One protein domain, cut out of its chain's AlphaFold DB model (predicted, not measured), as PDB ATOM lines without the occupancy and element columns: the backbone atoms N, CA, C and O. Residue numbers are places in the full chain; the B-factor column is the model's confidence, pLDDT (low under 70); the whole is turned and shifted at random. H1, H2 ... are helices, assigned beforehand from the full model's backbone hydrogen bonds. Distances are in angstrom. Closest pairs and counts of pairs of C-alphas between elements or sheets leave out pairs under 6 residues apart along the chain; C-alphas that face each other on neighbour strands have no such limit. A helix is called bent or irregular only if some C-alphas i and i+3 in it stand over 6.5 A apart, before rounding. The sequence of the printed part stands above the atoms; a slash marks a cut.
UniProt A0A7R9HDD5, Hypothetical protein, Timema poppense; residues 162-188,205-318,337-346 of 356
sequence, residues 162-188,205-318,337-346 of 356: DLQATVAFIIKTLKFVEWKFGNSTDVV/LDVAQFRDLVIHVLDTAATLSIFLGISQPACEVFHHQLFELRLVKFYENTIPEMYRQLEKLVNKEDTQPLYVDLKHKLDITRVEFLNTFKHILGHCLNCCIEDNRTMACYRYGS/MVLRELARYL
ATOM      1  N   ASP A 162     180.996 229.762 379.534       98.38
ATOM      2  CA  ASP A 162     181.558 229.374 378.235       98.38
ATOM      3  C   ASP A 162     180.843 230.073 377.073       98.38
ATOM      4  O   ASP A 162     181.475 230.488 376.092       98.38
ATOM      5  N   LEU A 163     179.526 230.267 377.183       98.50
ATOM      6  CA  LEU A 163     178.759 231.040 376.216       98.50
ATOM      7  C   LEU A 163     179.225 232.498 376.214       98.50
ATOM      8  O   LEU A 163     179.434 233.064 375.143       98.50
ATOM      9  N   GLN A 164     179.475 233.095 377.381       98.12
ATOM     10  CA  GLN A 164     180.013 234.449 377.485       98.12
ATOM     11  C   GLN A 164     181.366 234.568 376.762       98.12
ATOM     12  O   GLN A 164     181.571 235.493 375.966       98.12
ATOM     13  N   ALA A 165     182.278 233.616 376.969       97.69
ATOM     14  CA  ALA A 165     183.548 233.576 376.245       97.69
ATOM     15  C   ALA A 165     183.345 233.415 374.724       97.69
ATOM     16  O   ALA A 165     184.016 234.082 373.926       97.69
ATOM     17  N   THR A 166     182.375 232.592 374.324       98.00
ATOM     18  CA  THR A 166     182.016 232.354 372.921       98.00
ATOM     19  C   THR A 166     181.478 233.619 372.246       98.00
ATOM     20  O   THR A 166     181.940 233.970 371.161       98.00
ATOM     21  N   VAL A 167     180.586 234.380 372.890       97.81
ATOM     22  CA  VAL A 167     180.084 235.660 372.353       97.81
ATOM     23  C   VAL A 167     181.233 236.642 372.119       97.81
ATOM     24  O   VAL A 167     181.322 237.258 371.053       97.81
ATOM     25  N   ALA A 168     182.180 236.734 373.058       96.25
ATOM     26  CA  ALA A 168     183.345 237.599 372.904       96.25
ATOM     27  C   ALA A 168     184.223 237.179 371.710       96.25
ATOM     28  O   ALA A 168     184.776 238.037 371.013       96.25
ATOM     29  N   PHE A 169     184.343 235.873 371.449       95.94
ATOM     30  CA  PHE A 169     185.014 235.348 370.261       95.94
ATOM     31  C   PHE A 169     184.258 235.702 368.973       95.94
ATOM     32  O   PHE A 169     184.861 236.260 368.059       95.94
ATOM     33  N   ILE A 170     182.939 235.508 368.927       97.12
ATOM     34  CA  ILE A 170     182.097 235.863 367.771       97.12
ATOM     35  C   ILE A 170     182.218 237.359 367.441       97.12
ATOM     36  O   ILE A 170     182.388 237.736 366.280       97.12
ATOM     37  N   ILE A 171     182.223 238.236 368.451       95.81
ATOM     38  CA  ILE A 171     182.445 239.678 368.259       95.81
ATOM     39  C   ILE A 171     183.798 239.951 367.584       95.81
ATOM     40  O   ILE A 171     183.877 240.811 366.698       95.81
ATOM     41  N   LYS A 172     184.865 239.245 367.989       93.56
ATOM     42  CA  LYS A 172     186.196 239.358 367.365       93.56
ATOM     43  C   LYS A 172     186.168 238.873 365.917       93.56
ATOM     44  O   LYS A 172     186.713 239.559 365.055       93.56
ATOM     45  N   THR A 173     185.481 237.772 365.636       93.50
ATOM     46  CA  THR A 173     185.303 237.239 364.280       93.50
ATOM     47  C   THR A 173     184.604 238.248 363.366       93.50
ATOM     48  O   THR A 173     185.128 238.593 362.308       93.50
ATOM     49  N   LEU A 174     183.499 238.855 363.815       94.44
ATOM     50  CA  LEU A 174     182.821 239.911 363.053       94.44
ATOM     51  C   LEU A 174     183.718 241.142 362.831       94.44
ATOM     52  O   LEU A 174     183.657 241.776 361.780       94.44
ATOM     53  N   LYS A 175     184.574 241.503 363.802       91.94
ATOM     54  CA  LYS A 175     185.572 242.586 363.635       91.94
ATOM     55  C   LYS A 175     186.626 242.243 362.586       91.94
ATOM     56  O   LYS A 175     187.012 243.115 361.812       91.94
ATOM     57  N   PHE A 176     187.072 240.992 362.540       90.44
ATOM     58  CA  PHE A 176     188.012 240.533 361.525       90.44
ATOM     59  C   PHE A 176     187.413 240.622 360.114       90.44
ATOM     60  O   PHE A 176     188.063 241.138 359.204       90.44
ATOM     61  N   VAL A 177     186.154 240.204 359.942       92.06
ATOM     62  CA  VAL A 177     185.447 240.348 358.660       92.06
ATOM     63  C   VAL A 177     185.306 241.826 358.277       92.06
ATOM     64  O   VAL A 177     185.657 242.211 357.167       92.06
ATOM     65  N   GLU A 178     184.882 242.689 359.202       90.69
ATOM     66  CA  GLU A 178     184.834 244.146 358.984       90.69
ATOM     67  C   GLU A 178     186.161 244.738 358.511       90.69
ATOM     68  O   GLU A 178     186.198 245.592 357.621       90.69
ATOM     69  N   TRP A 179     187.255 244.293 359.127       86.81
ATOM     70  CA  TRP A 179     188.598 244.723 358.779       86.81
ATOM     71  C   TRP A 179     188.968 244.318 357.345       86.81
ATOM     72  O   TRP A 179     189.527 245.139 356.614       86.81
ATOM     73  N   LYS A 180     188.582 243.111 356.898       86.38
ATOM     74  CA  LYS A 180     188.775 242.652 355.508       86.38
ATOM     75  C   LYS A 180     188.044 243.516 354.478       86.38
ATOM     76  O   LYS A 180     188.559 243.693 353.380       86.38
ATOM     77  N   PHE A 181     186.903 244.099 354.842       85.12
ATOM     78  CA  PHE A 181     186.139 245.008 353.980       85.12
ATOM     79  C   PHE A 181     186.502 246.497 354.163       85.12
ATOM     80  O   PHE A 181     185.861 247.363 353.582       85.12
ATOM     81  N   GLY A 182     187.552 246.823 354.928       72.19
ATOM     82  CA  GLY A 182     188.089 248.189 355.017       72.19
ATOM     83  C   GLY A 182     187.307 249.152 355.918       72.19
ATOM     84  O   GLY A 182     187.604 250.344 355.923       72.19
ATOM     85  N   ASN A 183     186.357 248.648 356.711       60.72
ATOM     86  CA  ASN A 183     185.432 249.469 357.502       60.72
ATOM     87  C   ASN A 183     185.843 249.680 358.970       60.72
ATOM     88  O   ASN A 183     185.162 250.399 359.701       60.72
ATOM     89  N   SER A 184     186.946 249.078 359.422       53.78
ATOM     90  CA  SER A 184     187.483 249.300 360.771       53.78
ATOM     91  C   SER A 184     188.797 250.084 360.724       53.78
ATOM     92  O   SER A 184     189.789 249.628 360.160       53.78
ATOM     93  N   THR A 185     188.805 251.264 361.354       46.66
ATOM     94  CA  THR A 185     190.021 252.020 361.719       46.66
ATOM     95  C   THR A 185     190.698 251.465 362.970       46.66
ATOM     96  O   THR A 185     191.847 251.805 363.244       46.66
ATOM     97  N   ASP A 186     189.997 250.613 363.721       45.72
ATOM     98  CA  ASP A 186     190.546 249.926 364.879       45.72
ATOM     99  C   ASP A 186     191.493 248.837 364.383       45.72
ATOM    100  O   ASP A 186     191.078 247.784 363.893       45.72
ATOM    101  N   VAL A 187     192.793 249.115 364.486       47.56
ATOM    102  CA  VAL A 187     193.824 248.084 364.404       47.56
ATOM    103  C   VAL A 187     193.419 247.013 365.408       47.56
ATOM    104  O   VAL A 187     193.265 247.305 366.596       47.56
ATOM    105  N   VAL A 188     193.202 245.784 364.939       47.41
ATOM    106  CA  VAL A 188     193.063 244.632 365.826       47.41
ATOM    107  C   VAL A 188     194.358 244.586 366.629       47.41
ATOM    108  O   VAL A 188     195.393 244.155 366.125       47.41
ATOM    109  N   LEU A 205     190.510 241.387 347.706       80.81
ATOM    110  CA  LEU A 205     189.909 240.069 347.903       80.81
ATOM    111  C   LEU A 205     189.724 239.401 346.540       80.81
ATOM    112  O   LEU A 205     189.096 239.974 345.642       80.81
ATOM    113  N   ASP A 206     190.269 238.199 346.390       85.75
ATOM    114  CA  ASP A 206     189.938 237.370 345.240       85.75
ATOM    115  C   ASP A 206     188.514 236.790 345.377       85.75
ATOM    116  O   ASP A 206     187.840 236.929 346.403       85.75
ATOM    117  N   VAL A 207     188.026 236.165 344.305       86.81
ATOM    118  CA  VAL A 207     186.652 235.644 344.243       86.81
ATOM    119  C   VAL A 207     186.426 234.498 345.236       86.81
ATOM    120  O   VAL A 207     185.340 234.402 345.806       86.81
ATOM    121  N   ALA A 208     187.433 233.650 345.463       87.88
ATOM    122  CA  ALA A 208     187.328 232.520 346.382       87.88
ATOM    123  C   ALA A 208     187.281 233.010 347.834       87.88
ATOM    124  O   ALA A 208     186.364 232.668 348.570       87.88
ATOM    125  N   GLN A 209     188.183 233.920 348.201       89.75
ATOM    126  CA  GLN A 209     188.204 234.573 349.508       89.75
ATOM    127  C   GLN A 209     186.901 235.321 349.793       89.75
ATOM    128  O   GLN A 209     186.393 235.277 350.912       89.75
ATOM    129  N   PHE A 210     186.343 236.013 348.795       91.44
ATOM    130  CA  PHE A 210     185.057 236.684 348.950       91.44
ATOM    131  C   PHE A 210     183.914 235.686 349.177       91.44
ATOM    132  O   PHE A 210     183.113 235.887 350.089       91.44
ATOM    133  N   ARG A 211     183.863 234.592 348.401       92.06
ATOM    134  CA  ARG A 211     182.893 233.502 348.594       92.06
ATOM    135  C   ARG A 211     182.984 232.917 350.003       92.06
ATOM    136  O   ARG A 211     181.957 232.811 350.668       92.06
ATOM    137  N   ASP A 212     184.187 232.595 350.464       92.12
ATOM    138  CA  ASP A 212     184.402 232.001 351.785       92.12
ATOM    139  C   ASP A 212     183.962 232.956 352.903       92.12
ATOM    140  O   ASP A 212     183.315 232.534 353.858       92.12
ATOM    141  N   LEU A 213     184.221 234.263 352.758       94.69
ATOM    142  CA  LEU A 213     183.733 235.274 353.700       94.69
ATOM    143  C   LEU A 213     182.204 235.389 353.696       94.69
ATOM    144  O   LEU A 213     181.615 235.517 354.766       94.69
ATOM    145  N   VAL A 214     181.547 235.340 352.533       95.50
ATOM    146  CA  VAL A 214     180.072 235.353 352.451       95.50
ATOM    147  C   VAL A 214     179.485 234.138 353.167       95.50
ATOM    148  O   VAL A 214     178.584 234.304 353.986       95.50
ATOM    149  N   ILE A 215     180.015 232.941 352.900       94.19
ATOM    150  CA  ILE A 215     179.553 231.700 353.537       94.19
ATOM    151  C   ILE A 215     179.798 231.753 355.045       94.19
ATOM    152  O   ILE A 215     178.899 231.444 355.813       94.19
ATOM    153  N   HIS A 216     180.968 232.217 355.480       95.75
ATOM    154  CA  HIS A 216     181.298 232.325 356.898       95.75
ATOM    155  C   HIS A 216     180.381 233.299 357.660       95.75
ATOM    156  O   HIS A 216     179.960 233.022 358.785       95.75
ATOM    157  N   VAL A 217     180.052 234.447 357.058       97.25
ATOM    158  CA  VAL A 217     179.129 235.417 357.667       97.25
ATOM    159  C   VAL A 217     177.703 234.867 357.690       97.25
ATOM    160  O   VAL A 217     177.019 235.043 358.697       97.25
ATOM    161  N   LEU A 218     177.271 234.187 356.624       97.50
ATOM    162  CA  LEU A 218     175.978 233.505 356.584       97.50
ATOM    163  C   LEU A 218     175.879 232.436 357.674       97.50
ATOM    164  O   LEU A 218     174.899 232.424 358.411       97.50
ATOM    165  N   ASP A 219     176.897 231.588 357.800       96.31
ATOM    166  CA  ASP A 219     176.965 230.544 358.818       96.31
ATOM    167  C   ASP A 219     176.850 231.134 360.226       96.31
ATOM    168  O   ASP A 219     175.983 230.750 361.008       96.31
ATOM    169  N   THR A 220     177.632 232.182 360.500       97.44
ATOM    170  CA  THR A 220     177.557 232.912 361.770       97.44
ATOM    171  C   THR A 220     176.149 233.473 362.007       97.44
ATOM    172  O   THR A 220     175.607 233.338 363.102       97.44
ATOM    173  N   ALA A 221     175.538 234.105 361.001       98.12
ATOM    174  CA  ALA A 221     174.212 234.708 361.124       98.12
ATOM    175  C   ALA A 221     173.120 233.660 361.386       98.12
ATOM    176  O   ALA A 221     172.303 233.839 362.290       98.12
ATOM    177  N   ALA A 222     173.121 232.569 360.619       98.00
ATOM    178  CA  ALA A 222     172.149 231.489 360.724       98.00
ATOM    179  C   ALA A 222     172.248 230.771 362.075       98.00
ATOM    180  O   ALA A 222     171.236 230.606 362.759       98.00
ATOM    181  N   THR A 223     173.466 230.420 362.496       97.94
ATOM    182  CA  THR A 223     173.729 229.765 363.782       97.94
ATOM    183  C   THR A 223     173.235 230.612 364.950       97.94
ATOM    184  O   THR A 223     172.498 230.121 365.805       97.94
ATOM    185  N   LEU A 224     173.562 231.909 364.961       98.19
ATOM    186  CA  LEU A 224     173.112 232.834 366.005       98.19
ATOM    187  C   LEU A 224     171.594 233.007 366.027       98.19
ATOM    188  O   LEU A 224     170.980 232.962 367.093       98.19
ATOM    189  N   SER A 225     170.992 233.201 364.856       98.19
ATOM    190  CA  SER A 225     169.551 233.402 364.714       98.19
ATOM    191  C   SER A 225     168.768 232.220 365.281       98.19
ATOM    192  O   SER A 225     167.877 232.415 366.110       98.19
ATOM    193  N   ILE A 226     169.144 230.997 364.891       98.25
ATOM    194  CA  ILE A 226     168.466 229.774 365.323       98.25
ATOM    195  C   ILE A 226     168.714 229.511 366.811       98.25
ATOM    196  O   ILE A 226     167.760 229.291 367.555       98.25
ATOM    197  N   PHE A 227     169.967 229.583 367.272       98.50
ATOM    198  CA  PHE A 227     170.306 229.337 368.675       98.50
ATOM    199  C   PHE A 227     169.577 230.293 369.631       98.50
ATOM    200  O   PHE A 227     168.979 229.846 370.609       98.50
ATOM    201  N   LEU A 228     169.561 231.597 369.331       97.94
ATOM    202  CA  LEU A 228     168.865 232.593 370.158       97.94
ATOM    203  C   LEU A 228     167.340 232.533 370.016       97.94
ATOM    204  O   LEU A 228     166.619 232.928 370.930       97.94
ATOM    205  N   GLY A 229     166.836 232.021 368.892       96.75
ATOM    206  CA  GLY A 229     165.418 231.700 368.746       96.75
ATOM    207  C   GLY A 229     164.984 230.575 369.691       96.75
ATOM    208  O   GLY A 229     163.892 230.633 370.254       96.75
ATOM    209  N   ILE A 230     165.867 229.597 369.910       96.81
ATOM    210  CA  ILE A 230     165.633 228.422 370.760       96.81
ATOM    211  C   ILE A 230     165.856 228.733 372.246       96.81
ATOM    212  O   ILE A 230     165.043 228.345 373.085       96.81
ATOM    213  N   SER A 231     166.942 229.429 372.591       95.00
ATOM    214  CA  SER A 231     167.348 229.677 373.979       95.00
ATOM    215  C   SER A 231     167.168 231.138 374.378       95.00
ATOM    216  O   SER A 231     168.032 231.980 374.143       95.00
ATOM    217  N   GLN A 232     166.059 231.439 375.056       90.50
ATOM    218  CA  GLN A 232     165.812 232.779 375.599       90.50
ATOM    219  C   GLN A 232     166.850 233.215 376.653       90.50
ATOM    220  O   GLN A 232     167.308 234.349 376.561       90.50
ATOM    221  N   PRO A 233     167.304 232.363 377.598       92.88
ATOM    222  CA  PRO A 233     168.362 232.749 378.539       92.88
ATOM    223  C   PRO A 233     169.688 233.114 377.857       92.88
ATOM    224  O   PRO A 233     170.438 233.951 378.351       92.88
ATOM    225  N   ALA A 234     169.988 232.527 376.693       96.44
ATOM    226  CA  ALA A 234     171.175 232.905 375.934       96.44
ATOM    227  C   ALA A 234     171.102 234.358 375.428       96.44
ATOM    228  O   ALA A 234     172.134 235.026 375.371       96.44
ATOM    229  N   CYS A 235     169.908 234.881 375.118       96.25
ATOM    230  CA  CYS A 235     169.731 236.276 374.702       96.25
ATOM    231  C   CYS A 235     170.253 237.268 375.752       96.25
ATOM    232  O   CYS A 235     170.833 238.288 375.382       96.25
ATOM    233  N   GLU A 236     170.100 236.960 377.042       93.50
ATOM    234  CA  GLU A 236     170.603 237.793 378.139       93.50
ATOM    235  C   GLU A 236     172.136 237.905 378.110       93.50
ATOM    236  O   GLU A 236     172.686 239.004 378.199       93.50
ATOM    237  N   VAL A 237     172.842 236.790 377.876       96.56
ATOM    238  CA  VAL A 237     174.313 236.780 377.755       96.56
ATOM    239  C   VAL A 237     174.782 237.660 376.594       96.56
ATOM    240  O   VAL A 237     175.753 238.409 376.729       96.56
ATOM    241  N   PHE A 238     174.084 237.602 375.458       97.38
ATOM    242  CA  PHE A 238     174.382 238.444 374.297       97.38
ATOM    243  C   PHE A 238     174.117 239.926 374.587       97.38
ATOM    244  O   PHE A 238     174.950 240.774 374.248       97.38
ATOM    245  N   HIS A 239     173.004 240.234 375.255       94.12
ATOM    246  CA  HIS A 239     172.652 241.597 375.642       94.12
ATOM    247  C   HIS A 239     173.667 242.205 376.619       94.12
ATOM    248  O   HIS A 239     174.104 243.341 376.438       94.12
ATOM    249  N   HIS A 240     174.135 241.437 377.609       93.12
ATOM    250  CA  HIS A 240     175.165 241.889 378.550       93.12
ATOM    251  C   HIS A 240     176.489 242.271 377.869       93.12
ATOM    252  O   HIS A 240     177.250 243.077 378.406       93.12
ATOM    253  N   GLN A 241     176.758 241.746 376.671       94.06
ATOM    254  CA  GLN A 241     177.916 242.127 375.856       94.06
ATOM    255  C   GLN A 241     177.614 243.193 374.797       94.06
ATOM    256  O   GLN A 241     178.480 243.492 373.971       94.06
ATOM    257  N   LEU A 242     176.415 243.784 374.820       93.00
ATOM    258  CA  LEU A 242     175.947 244.783 373.856       93.00
ATOM    259  C   LEU A 242     176.049 244.279 372.408       93.00
ATOM    260  O   LEU A 242     176.402 245.030 371.485       93.00
ATOM    261  N   PHE A 243     175.791 242.984 372.201       95.88
ATOM    262  CA  PHE A 243     175.960 242.344 370.903       95.88
ATOM    263  C   PHE A 243     175.058 242.968 369.832       95.88
ATOM    264  O   PHE A 243     175.471 243.131 368.686       95.88
ATOM    265  N   GLU A 244     173.857 243.407 370.196       92.25
ATOM    266  CA  GLU A 244     172.913 244.088 369.314       92.25
ATOM    267  C   GLU A 244     173.494 245.376 368.704       92.25
ATOM    268  O   GLU A 244     173.319 245.631 367.512       92.25
ATOM    269  N   LEU A 245     174.266 246.157 369.470       90.88
ATOM    270  CA  LEU A 245     174.932 247.364 368.966       90.88
ATOM    271  C   LEU A 245     176.082 247.003 368.027       90.88
ATOM    272  O   LEU A 245     176.287 247.642 366.989       90.88
ATOM    273  N   ARG A 246     176.831 245.950 368.378       93.56
ATOM    274  CA  ARG A 246     177.892 245.411 367.527       93.56
ATOM    275  C   ARG A 246     177.333 244.956 366.180       93.56
ATOM    276  O   ARG A 246     177.944 245.254 365.151       93.56
ATOM    277  N   LEU A 247     176.191 244.276 366.209       94.75
ATOM    278  CA  LEU A 247     175.495 243.759 365.044       94.75
ATOM    279  C   LEU A 247     174.979 244.887 364.150       94.75
ATOM    280  O   LEU A 247     175.207 244.840 362.946       94.75
ATOM    281  N   VAL A 248     174.385 245.941 364.720       92.31
ATOM    282  CA  VAL A 248     173.972 247.136 363.960       92.31
ATOM    283  C   VAL A 248     175.158 247.772 363.237       92.31
ATOM    284  O   VAL A 248     175.077 248.025 362.035       92.31
ATOM    285  N   LYS A 249     176.290 247.965 363.929       91.19
ATOM    286  CA  LYS A 249     177.508 248.512 363.308       91.19
ATOM    287  C   LYS A 249     178.000 247.629 362.155       91.19
ATOM    288  O   LYS A 249     178.366 248.160 361.107       91.19
ATOM    289  N   PHE A 250     178.001 246.311 362.341       93.94
ATOM    290  CA  PHE A 250     178.402 245.368 361.297       93.94
ATOM    291  C   PHE A 250     177.460 245.428 360.094       93.94
ATOM    292  O   PHE A 250     177.908 245.504 358.950       93.94
ATOM    293  N   TYR A 251     176.156 245.462 360.356       93.56
ATOM    294  CA  TYR A 251     175.124 245.512 359.334       93.56
ATOM    295  C   TYR A 251     175.203 246.781 358.483       93.56
ATOM    296  O   TYR A 251     175.125 246.714 357.263       93.56
ATOM    297  N   GLU A 252     175.386 247.944 359.109       90.62
ATOM    298  CA  GLU A 252     175.398 249.236 358.410       90.62
ATOM    299  C   GLU A 252     176.665 249.466 357.586       90.62
ATOM    300  O   GLU A 252     176.604 250.111 356.541       90.62
ATOM    301  N   ASN A 253     177.805 248.939 358.034       89.44
ATOM    302  CA  ASN A 253     179.085 249.203 357.382       89.44
ATOM    303  C   ASN A 253     179.490 248.067 356.435       89.44
ATOM    304  O   ASN A 253     179.839 248.316 355.280       89.44
ATOM    305  N   THR A 254     179.432 246.816 356.894       93.31
ATOM    306  CA  THR A 254     180.021 245.665 356.189       93.31
ATOM    307  C   THR A 254     179.108 245.098 355.127       93.31
ATOM    308  O   THR A 254     179.568 244.875 354.012       93.31
ATOM    309  N   ILE A 255     177.823 244.897 355.432       94.12
ATOM    310  CA  ILE A 255     176.888 244.288 354.478       94.12
ATOM    311  C   ILE A 255     176.826 245.089 353.164       94.12
ATOM    312  O   ILE A 255     176.998 244.476 352.111       94.12
ATOM    313  N   PRO A 256     176.694 246.435 353.158       93.56
ATOM    314  CA  PRO A 256     176.732 247.202 351.913       93.56
ATOM    315  C   PRO A 256     178.032 247.022 351.133       93.56
ATOM    316  O   PRO A 256     178.000 246.953 349.908       93.56
ATOM    317  N   GLU A 257     179.172 246.926 351.818       92.12
ATOM    318  CA  GLU A 257     180.452 246.702 351.150       92.12
ATOM    319  C   GLU A 257     180.543 245.297 350.544       92.12
ATOM    320  O   GLU A 257     181.025 245.153 349.424       92.12
ATOM    321  N   MET A 258     179.988 244.275 351.204       94.12
ATOM    322  CA  MET A 258     179.866 242.936 350.620       94.12
ATOM    323  C   MET A 258     179.045 242.964 349.322       94.12
ATOM    324  O   MET A 258     179.479 242.385 348.328       94.12
ATOM    325  N   TYR A 259     177.924 243.698 349.270       94.12
ATOM    326  CA  TYR A 259     177.167 243.873 348.019       94.12
ATOM    327  C   TYR A 259     177.961 244.631 346.948       94.12
ATOM    328  O   TYR A 259     177.951 244.221 345.791       94.12
ATOM    329  N   ARG A 260     178.710 245.684 347.306       91.38
ATOM    330  CA  ARG A 260     179.572 246.394 346.337       91.38
ATOM    331  C   ARG A 260     180.660 245.495 345.754       91.38
ATOM    332  O   ARG A 260     181.008 245.632 344.583       91.38
ATOM    333  N   GLN A 261     181.226 244.589 346.551       89.56
ATOM    334  CA  GLN A 261     182.193 243.605 346.053       89.56
ATOM    335  C   GLN A 261     181.514 242.562 345.158       89.56
ATOM    336  O   GLN A 261     182.047 242.236 344.098       89.56
ATOM    337  N   LEU A 262     180.311 242.114 345.523       91.31
ATOM    338  CA  LEU A 262     179.495 241.208 344.716       91.31
ATOM    339  C   LEU A 262     179.129 241.811 343.345       91.31
ATOM    340  O   LEU A 262     179.215 241.121 342.332       91.31
ATOM    341  N   GLU A 263     178.798 243.103 343.274       89.19
ATOM    342  CA  GLU A 263     178.485 243.810 342.019       89.19
ATOM    343  C   GLU A 263     179.638 243.773 341.002       89.19
ATOM    344  O   GLU A 263     179.409 243.778 339.791       89.19
ATOM    345  N   LYS A 264     180.891 243.646 341.459       85.31
ATOM    346  CA  LYS A 264     182.055 243.502 340.565       85.31
ATOM    347  C   LYS A 264     182.050 242.176 339.795       85.31
ATOM    348  O   LYS A 264     182.735 242.077 338.775       85.31
ATOM    349  N   LEU A 265     181.293 241.177 340.257       79.50
ATOM    350  CA  LEU A 265     181.114 239.887 339.582       79.50
ATOM    351  C   LEU A 265     180.047 239.937 338.474       79.50
ATOM    352  O   LEU A 265     180.050 239.078 337.601       79.50
ATOM    353  N   VAL A 266     179.168 240.947 338.447       76.25
ATOM    354  CA  VAL A 266     178.094 241.057 337.434       76.25
ATOM    355  C   VAL A 266     178.656 241.205 336.017       76.25
ATOM    356  O   VAL A 266     178.079 240.707 335.055       76.25
ATOM    357  N   ASN A 267     179.805 241.867 335.887       65.69
ATOM    358  CA  ASN A 267     180.381 242.253 334.597       65.69
ATOM    359  C   ASN A 267     181.220 241.150 333.925       65.69
ATOM    360  O   ASN A 267     181.926 241.434 332.959       65.69
ATOM    361  N   LYS A 268     181.192 239.911 334.433       73.19
ATOM    362  CA  LYS A 268     181.927 238.769 333.869       73.19
ATOM    363  C   LYS A 268     180.934 237.642 333.558       73.19
ATOM    364  O   LYS A 268     180.272 237.145 334.466       73.19
ATOM    365  N   GLU A 269     180.811 237.259 332.284       62.16
ATOM    366  CA  GLU A 269     179.829 236.255 331.824       62.16
ATOM    367  C   GLU A 269     179.985 234.906 332.553       62.16
ATOM    368  O   GLU A 269     178.990 234.317 332.973       62.16
ATOM    369  N   ASP A 270     181.224 234.489 332.830       74.88
ATOM    370  CA  ASP A 270     181.536 233.219 333.503       74.88
ATOM    371  C   ASP A 270     181.171 233.182 335.004       74.88
ATOM    372  O   ASP A 270     181.209 232.119 335.620       74.88
ATOM    373  N   THR A 271     180.815 234.316 335.627       80.75
ATOM    374  CA  THR A 271     180.514 234.386 337.073       80.75
ATOM    375  C   THR A 271     179.040 234.616 337.397       80.75
ATOM    376  O   THR A 271     178.704 234.812 338.563       80.75
ATOM    377  N   GLN A 272     178.144 234.561 336.408       82.94
ATOM    378  CA  GLN A 272     176.709 234.777 336.626       82.94
ATOM    379  C   GLN A 272     176.062 233.779 337.611       82.94
ATOM    380  O   GLN A 272     175.390 234.239 338.537       82.94
ATOM    381  N   PRO A 273     176.288 232.449 337.519       86.25
ATOM    382  CA  PRO A 273     175.733 231.504 338.496       86.25
ATOM    383  C   PRO A 273     176.230 231.777 339.921       86.25
ATOM    384  O   PRO A 273     175.447 231.789 340.866       86.25
ATOM    385  N   LEU A 274     177.526 232.078 340.058       87.44
ATOM    386  CA  LEU A 274     178.141 232.413 341.340       87.44
ATOM    387  C   LEU A 274     177.587 233.724 341.915       87.44
ATOM    388  O   LEU A 274     177.357 233.816 343.115       87.44
ATOM    389  N   TYR A 275     177.351 234.736 341.077       90.75
ATOM    390  CA  TYR A 275     176.740 235.990 341.509       90.75
ATOM    391  C   TYR A 275     175.342 235.758 342.089       90.75
ATOM    392  O   TYR A 275     175.044 236.260 343.172       90.75
ATOM    393  N   VAL A 276     174.494 234.990 341.394       90.69
ATOM    394  CA  VAL A 276     173.129 234.688 341.854       90.69
ATOM    395  C   VAL A 276     173.160 233.940 343.186       90.69
ATOM    396  O   VAL A 276     172.449 234.328 344.115       90.69
ATOM    397  N   ASP A 277     174.021 232.929 343.296       90.62
ATOM    398  CA  ASP A 277     174.202 232.143 344.516       90.62
ATOM    399  C   ASP A 277     174.665 233.003 345.705       90.62
ATOM    400  O   ASP A 277     174.010 233.053 346.749       90.62
ATOM    401  N   LEU A 278     175.750 233.766 345.536       93.38
ATOM    402  CA  LEU A 278     176.285 234.627 346.594       93.38
ATOM    403  C   LEU A 278     175.318 235.752 346.971       93.38
ATOM    404  O   LEU A 278     175.223 236.108 348.147       93.38
ATOM    405  N   LYS A 279     174.570 236.295 346.003       94.94
ATOM    406  CA  LYS A 279     173.521 237.278 346.279       94.94
ATOM    407  C   LYS A 279     172.437 236.676 347.166       94.94
ATOM    408  O   LYS A 279     172.047 237.301 348.148       94.94
ATOM    409  N   HIS A 280     171.961 235.481 346.825       94.06
ATOM    410  CA  HIS A 280     170.948 234.788 347.611       94.06
ATOM    411  C   HIS A 280     171.442 234.508 349.037       94.06
ATOM    412  O   HIS A 280     170.749 234.829 350.001       94.06
ATOM    413  N   LYS A 281     172.680 234.021 349.181       95.19
ATOM    414  CA  LYS A 281     173.329 233.791 350.481       95.19
ATOM    415  C   LYS A 281     173.458 235.080 351.313       95.19
ATOM    416  O   LYS A 281     173.175 235.067 352.513       95.19
ATOM    417  N   LEU A 282     173.793 236.219 350.698       96.31
ATOM    418  CA  LEU A 282     173.790 237.527 351.374       96.31
ATOM    419  C   LEU A 282     172.383 237.996 351.772       96.31
ATOM    420  O   LEU A 282     172.207 238.559 352.853       96.31
ATOM    421  N   ASP A 283     171.375 237.753 350.932       95.25
ATOM    422  CA  ASP A 283     169.987 238.092 351.252       95.25
ATOM    423  C   ASP A 283     169.493 237.285 352.470       95.25
ATOM    424  O   ASP A 283     168.877 237.860 353.368       95.25
ATOM    425  N   ILE A 284     169.834 235.991 352.567       95.38
ATOM    426  CA  ILE A 284     169.559 235.171 353.761       95.38
ATOM    427  C   ILE A 284     170.313 235.719 354.978       95.38
ATOM    428  O   ILE A 284     169.709 235.934 356.026       95.38
ATOM    429  N   THR A 285     171.611 236.011 354.830       97.38
ATOM    430  CA  THR A 285     172.461 236.557 355.908       97.38
ATOM    431  C   THR A 285     171.810 237.766 356.575       97.38
ATOM    432  O   THR A 285     171.786 237.891 357.799       97.38
ATOM    433  N   ARG A 286     171.242 238.663 355.760       96.69
ATOM    434  CA  ARG A 286     170.544 239.851 356.247       96.69
ATOM    435  C   ARG A 286     169.350 239.503 357.119       96.69
ATOM    436  O   ARG A 286     169.225 240.047 358.212       96.69
ATOM    437  N   VAL A 287     168.496 238.597 356.649       95.69
ATOM    438  CA  VAL A 287     167.310 238.152 357.391       95.69
ATOM    439  C   VAL A 287     167.712 237.513 358.720       95.69
ATOM    440  O   VAL A 287     167.147 237.865 359.753       95.69
ATOM    441  N   GLU A 288     168.732 236.656 358.728       97.44
ATOM    442  CA  GLU A 288     169.165 235.978 359.954       97.44
ATOM    443  C   GLU A 288     169.790 236.937 360.978       97.44
ATOM    444  O   GLU A 288     169.529 236.830 362.178       97.44
ATOM    445  N   PHE A 289     170.527 237.960 360.542       97.25
ATOM    446  CA  PHE A 289     170.974 239.014 361.455       97.25
ATOM    447  C   PHE A 289     169.818 239.848 362.016       97.25
ATOM    448  O   PHE A 289     169.823 240.184 363.202       97.25
ATOM    449  N   LEU A 290     168.802 240.155 361.210       95.12
ATOM    450  CA  LEU A 290     167.612 240.853 361.703       95.12
ATOM    451  C   LEU A 290     166.859 240.003 362.740       95.12
ATOM    452  O   LEU A 290     166.439 240.532 363.770       95.12
ATOM    453  N   ASN A 291     166.744 238.692 362.513       95.81
ATOM    454  CA  ASN A 291     166.165 237.752 363.473       95.81
ATOM    455  C   ASN A 291     166.989 237.679 364.764       95.81
ATOM    456  O   ASN A 291     166.428 237.815 365.847       95.81
ATOM    457  N   THR A 292     168.316 237.575 364.658       97.38
ATOM    458  CA  THR A 292     169.245 237.611 365.802       97.38
ATOM    459  C   THR A 292     169.010 238.859 366.659       97.38
ATOM    460  O   THR A 292     168.790 238.764 367.866       97.38
ATOM    461  N   PHE A 293     168.982 240.039 366.032       95.81
ATOM    462  CA  PHE A 293     168.706 241.304 366.715       95.81
ATOM    463  C   PHE A 293     167.324 241.310 367.385       95.81
ATOM    464  O   PHE A 293     167.177 241.751 368.526       95.81
ATOM    465  N   LYS A 294     166.305 240.791 366.687       93.94
ATOM    466  CA  LYS A 294     164.936 240.681 367.196       93.94
ATOM    467  C   LYS A 294     164.843 239.751 368.406       93.94
ATOM    468  O   LYS A 294     164.113 240.092 369.330       93.94
ATOM    469  N   HIS A 295     165.539 238.616 368.422       95.56
ATOM    470  CA  HIS A 295     165.527 237.690 369.561       95.56
ATOM    471  C   HIS A 295     166.110 238.352 370.813       95.56
ATOM    472  O   HIS A 295     165.467 238.328 371.862       95.56
ATOM    473  N   ILE A 296     167.252 239.035 370.676       94.69
ATOM    474  CA  ILE A 296     167.900 239.743 371.790       94.69
ATOM    475  C   ILE A 296     166.983 240.845 372.336       94.69
ATOM    476  O   ILE A 296     166.646 240.843 373.518       94.69
ATOM    477  N   LEU A 297     166.508 241.758 371.480       91.12
ATOM    478  CA  LEU A 297     165.630 242.842 371.935       91.12
ATOM    479  C   LEU A 297     164.277 242.342 372.443       91.12
ATOM    480  O   LEU A 297     163.741 242.888 373.405       91.12
ATOM    481  N   GLY A 298     163.709 241.334 371.783       88.88
ATOM    482  CA  GLY A 298     162.440 240.730 372.167       88.88
ATOM    483  C   GLY A 298     162.504 240.162 373.580       88.88
ATOM    484  O   GLY A 298     161.594 240.411 374.367       88.88
ATOM    485  N   HIS A 299     163.607 239.492 373.921       88.62
ATOM    486  CA  HIS A 299     163.863 239.020 375.275       88.62
ATOM    487  C   HIS A 299     163.887 240.178 376.283       88.62
ATOM    488  O   HIS A 299     163.092 240.181 377.221       88.62
ATOM    489  N   CYS A 300     164.690 241.223 376.039       82.19
ATOM    490  CA  CYS A 300     164.762 242.390 376.928       82.19
ATOM    491  C   CYS A 300     163.391 243.059 377.140       82.19
ATOM    492  O   CYS A 300     163.031 243.432 378.260       82.19
ATOM    493  N   LEU A 301     162.607 243.208 376.067       84.50
ATOM    494  CA  LEU A 301     161.268 243.797 376.127       84.50
ATOM    495  C   LEU A 301     160.297 242.925 376.926       84.50
ATOM    496  O   LEU A 301     159.522 243.462 377.717       84.50
ATOM    497  N   ASN A 302     160.348 241.604 376.749       83.00
ATOM    498  CA  ASN A 302     159.520 240.670 377.507       83.00
ATOM    499  C   ASN A 302     159.843 240.738 379.003       83.00
ATOM    500  O   ASN A 302     158.915 240.903 379.792       83.00
ATOM    501  N   CYS A 303     161.127 240.754 379.382       78.81
ATOM    502  CA  CYS A 303     161.545 240.946 380.774       78.81
ATOM    503  C   CYS A 303     160.979 242.253 381.354       78.81
ATOM    504  O   CYS A 303     160.354 242.249 382.411       78.81
ATOM    505  N   CYS A 304     161.071 243.368 380.618       73.88
ATOM    506  CA  CYS A 304     160.509 244.653 381.057       73.88
ATOM    507  C   CYS A 304     158.980 244.615 381.243       73.88
ATOM    508  O   CYS A 304     158.429 245.306 382.105       73.88
ATOM    509  N   ILE A 305     158.263 243.865 380.403       76.31
ATOM    510  CA  ILE A 305     156.805 243.718 380.495       76.31
ATOM    511  C   ILE A 305     156.432 242.837 381.692       76.31
ATOM    512  O   ILE A 305     155.499 243.173 382.424       76.31
ATOM    513  N   GLU A 306     157.142 241.733 381.901       73.00
ATOM    514  CA  GLU A 306     156.934 240.812 383.021       73.00
ATOM    515  C   GLU A 306     157.260 241.470 384.363       73.00
ATOM    516  O   GLU A 306     156.456 241.386 385.295       73.00
ATOM    517  N   ASP A 307     158.344 242.241 384.438       62.25
ATOM    518  CA  ASP A 307     158.695 243.045 385.610       62.25
ATOM    519  C   ASP A 307     157.627 244.100 385.906       62.25
ATOM    520  O   ASP A 307     157.224 244.284 387.056       62.25
ATOM    521  N   ASN A 308     157.090 244.762 384.875       53.44
ATOM    522  CA  ASN A 308     155.990 245.711 385.046       53.44
ATOM    523  C   ASN A 308     154.686 245.035 385.486       53.44
ATOM    524  O   ASN A 308     153.944 245.626 386.271       53.44
ATOM    525  N   ARG A 309     154.391 243.810 385.032       55.06
ATOM    526  CA  ARG A 309     153.242 243.024 385.518       55.06
ATOM    527  C   ARG A 309     153.434 242.602 386.971       55.06
ATOM    528  O   ARG A 309     152.512 242.755 387.768       55.06
ATOM    529  N   THR A 310     154.635 242.165 387.332       48.53
ATOM    530  CA  THR A 310     154.999 241.798 388.705       48.53
ATOM    531  C   THR A 310     154.903 243.019 389.626       48.53
ATOM    532  O   THR A 310     154.238 242.966 390.659       48.53
ATOM    533  N   MET A 311     155.431 244.174 389.207       37.50
ATOM    534  CA  MET A 311     155.270 245.446 389.920       37.50
ATOM    535  C   MET A 311     153.817 245.937 389.965       37.50
ATOM    536  O   MET A 311     153.410 246.511 390.974       37.50
ATOM    537  N   ALA A 312     153.009 245.715 388.926       39.31
ATOM    538  CA  ALA A 312     151.582 246.033 388.949       39.31
ATOM    539  C   ALA A 312     150.823 245.160 389.966       39.31
ATOM    540  O   ALA A 312     149.971 245.680 390.686       39.31
ATOM    541  N   CYS A 313     151.181 243.879 390.107       36.28
ATOM    542  CA  CYS A 313     150.657 243.004 391.161       36.28
ATOM    543  C   CYS A 313     151.063 243.474 392.571       36.28
ATOM    544  O   CYS A 313     150.239 243.413 393.481       36.28
ATOM    545  N   TYR A 314     152.269 244.027 392.756       35.41
ATOM    546  CA  TYR A 314     152.672 244.663 394.023       35.41
ATOM    547  C   TYR A 314     151.965 246.009 394.284       35.41
ATOM    548  O   TYR A 314     151.642 246.331 395.431       35.41
ATOM    549  N   ARG A 315     151.668 246.795 393.239       35.06
ATOM    550  CA  ARG A 315     150.951 248.080 393.361       35.06
ATOM    551  C   ARG A 315     149.465 247.922 393.679       35.06
ATOM    552  O   ARG A 315     148.901 248.806 394.311       35.06
ATOM    553  N   TYR A 316     148.841 246.790 393.351       35.78
ATOM    554  CA  TYR A 316     147.482 246.489 393.827       35.78
ATOM    555  C   TYR A 316     147.407 246.183 395.339       35.78
ATOM    556  O   TYR A 316     146.308 246.087 395.879       35.78
ATOM    557  N   GLY A 317     148.551 246.082 396.032       37.75
ATOM    558  CA  GLY A 317     148.646 245.980 397.493       37.75
ATOM    559  C   GLY A 317     149.224 247.216 398.196       37.75
ATOM    560  O   GLY A 317     149.336 247.213 399.420       37.75
ATOM    561  N   SER A 318     149.608 248.269 397.467       36.16
ATOM    562  CA  SER A 318     150.135 249.499 398.066       36.16
ATOM    563  C   SER A 318     149.789 250.726 397.221       36.16
ATOM    564  O   SER A 318     150.278 250.907 396.107       36.16
ATOM    565  N   MET A 337     169.606 251.487 359.703       57.78
ATOM    566  CA  MET A 337     169.177 250.662 358.564       57.78
ATOM    567  C   MET A 337     168.540 249.353 359.037       57.78
ATOM    568  O   MET A 337     167.543 248.935 358.456       57.78
ATOM    569  N   VAL A 338     169.036 248.779 360.138       61.31
ATOM    570  CA  VAL A 338     168.476 247.581 360.780       61.31
ATOM    571  C   VAL A 338     167.023 247.813 361.188       61.31
ATOM    572  O   VAL A 338     166.152 247.030 360.827       61.31
ATOM    573  N   LEU A 339     166.720 248.928 361.860       65.44
ATOM    574  CA  LEU A 339     165.350 249.258 362.274       65.44
ATOM    575  C   LEU A 339     164.428 249.542 361.079       65.44
ATOM    576  O   LEU A 339     163.259 249.161 361.101       65.44
ATOM    577  N   ARG A 340     164.939 250.179 360.015       65.69
ATOM    578  CA  ARG A 340     164.168 250.388 358.776       65.69
ATOM    579  C   ARG A 340     163.870 249.074 358.067       65.69
ATOM    580  O   ARG A 340     162.776 248.911 357.536       65.69
ATOM    581  N   GLU A 341     164.829 248.160 358.025       62.38
ATOM    582  CA  GLU A 341     164.655 246.861 357.384       62.38
ATOM    583  C   GLU A 341     163.802 245.910 358.213       62.38
ATOM    584  O   GLU A 341     162.945 245.256 357.635       62.38
ATOM    585  N   LEU A 342     163.913 245.928 359.542       62.91
ATOM    586  CA  LEU A 342     162.964 245.264 360.436       62.91
ATOM    587  C   LEU A 342     161.544 245.782 360.220       62.91
ATOM    588  O   LEU A 342     160.624 244.986 360.074       62.91
ATOM    589  N   ALA A 343     161.354 247.102 360.135       55.59
ATOM    590  CA  ALA A 343     160.043 247.669 359.834       55.59
ATOM    591  C   ALA A 343     159.535 247.212 358.456       55.59
ATOM    592  O   ALA A 343     158.393 246.787 358.332       55.59
ATOM    593  N   ARG A 344     160.378 247.220 357.416       64.38
ATOM    594  CA  ARG A 344     159.993 246.695 356.091       64.38
ATOM    595  C   ARG A 344     159.676 245.203 356.117       64.38
ATOM    596  O   ARG A 344     158.754 244.791 355.432       64.38
ATOM    597  N   TYR A 345     160.414 244.408 356.884       58.59
ATOM    598  CA  TYR A 345     160.173 242.976 357.029       58.59
ATOM    599  C   TYR A 345     158.843 242.702 357.743       58.59
ATOM    600  O   TYR A 345     158.053 241.891 357.276       58.59
ATOM    601  N   LEU A 346     158.560 243.427 358.829       50.00
ATOM    602  CA  LEU A 346     157.342 243.263 359.627       50.00
ATOM    603  C   LEU A 346     156.083 243.817 358.944       50.00
ATOM    604  O   LEU A 346     155.011 243.246 359.102       50.00
TER     605      LEU A 346
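Overview. This is residues 162 to 188, 205 to 318 and 337 to 346 of the 356 residues of the protein "Hypothetical protein" of Timema poppense (UniProt A0A7R9HDD5). Picture a loose bundle of four helices side by side, H1, H2, H4 and H5, running up and down, each against the one before it in the chain; one of them, H5, is much longer than the rest, and its residues 304 to 315 stick out past the bundle as a free arm. The short H3 crosses one end of the bundle, between H2 and H4 in the chain, and the short H6 packs crosswise on H4. The printed part has 151 residues with six named helices, H1 to H6 in that order, and no named strand; the class is all helix. The whole is loose, with a radius of gyration of the C-alphas of 18.5 A, and it spans 73 by 34 by 25 A, the longest span drawn out by the arm.

Arrangement. Begin at Asp 162 with H1, residues 162 to 180. Past the first cut look for H2, residues 207 to 230: it is close to H1 but not clearly touching, with the closest C-alphas, those of Val 177 and Leu 213, 7.3 A apart, at a shallow tilt of 30 degrees, opposite ways. Then comes H3, residues 232 to 240, which touches H1 at a steep tilt of 58 degrees; only residues 163 to 167 of H1 take part, and the closest C-alphas, of Gln 164 and Val 237, are 6.2 A apart. H4, residues 243 to 263, touches H1, with the C-alphas of Glu 178 and Thr 254 closest at 5.8 A, the same way at a shallow tilt of 33 degrees, only just short of steep. Next find H5, residues 269 to 315, the hub, touching four other helices. H4 and H5 form a helical hairpin, opposite ways at a shallow tilt of 15 degrees; residues 275 to 297 of H5 touch H4, closest at the C-alphas of Glu 244 and Phe 293, 5.7 A. With residues 278 to 296 H5 touches H2, the same way at a shallow tilt of 25 degrees, and here the closest C-alphas are those of Ser 225 and Thr 292, 4.4 A. With residues 295 to 300 it touches H3, about perpendicular at 85 degrees, closest at Cys 235 and Ile 296, whose C-alphas are 4.9 A apart. H6, residues 337 to 346, touches residues 248 to 252 of H4, about perpendicular at 89 degrees, with the C-alphas of Val 248 and Val 338 closest at 6.4 A. H5 and H6 only just touch, with 3 pairs of C-alphas within 8 A. H1 and H5 are apart. In H1, H2 and H6 every O i to N i+4 pair is within hydrogen-bond range; in H3 it is 3 of 5, in H4 14 of 17, in H5 41 of 43.

Along the chain. Find C-alpha 162 at (181.558, 229.374, 378.235); from there H1 runs 27.3 A to C-alpha 180. H2 covers 34.6 A, H3 13.4 A. H4 covers 29.0 A and has a kink of 34 degrees near residue 250. H5 starts at C-alpha 269, (179.829, 236.255, 331.824), and covers 69.0 A, with a kink of 27 degrees near residue 276; it is irregular, C-alphas 270 and 273 being 7.8 A apart. H6 covers 14.0 A and ends at C-alpha 346, (157.342, 243.263, 359.627).

Size, cuts and confidence. The two C-alphas farthest apart are those of Glu 269 and Ser 318, 73.8 A. Without residues 304 to 318, which stand free, the body spans 52 by 36 by 23 A. Residues 189 to 204 are not printed, with 18.8 A across that cut, nor are residues 319 to 336, with 43.9 A across. The links H2 to H3, H3 to H4 and H4 to H5 are tight. The mean pLDDT of the printed part is 83.8; it is under 70 at residues 183 to 188, 267, 269, 307 to 318 and 337 to 346.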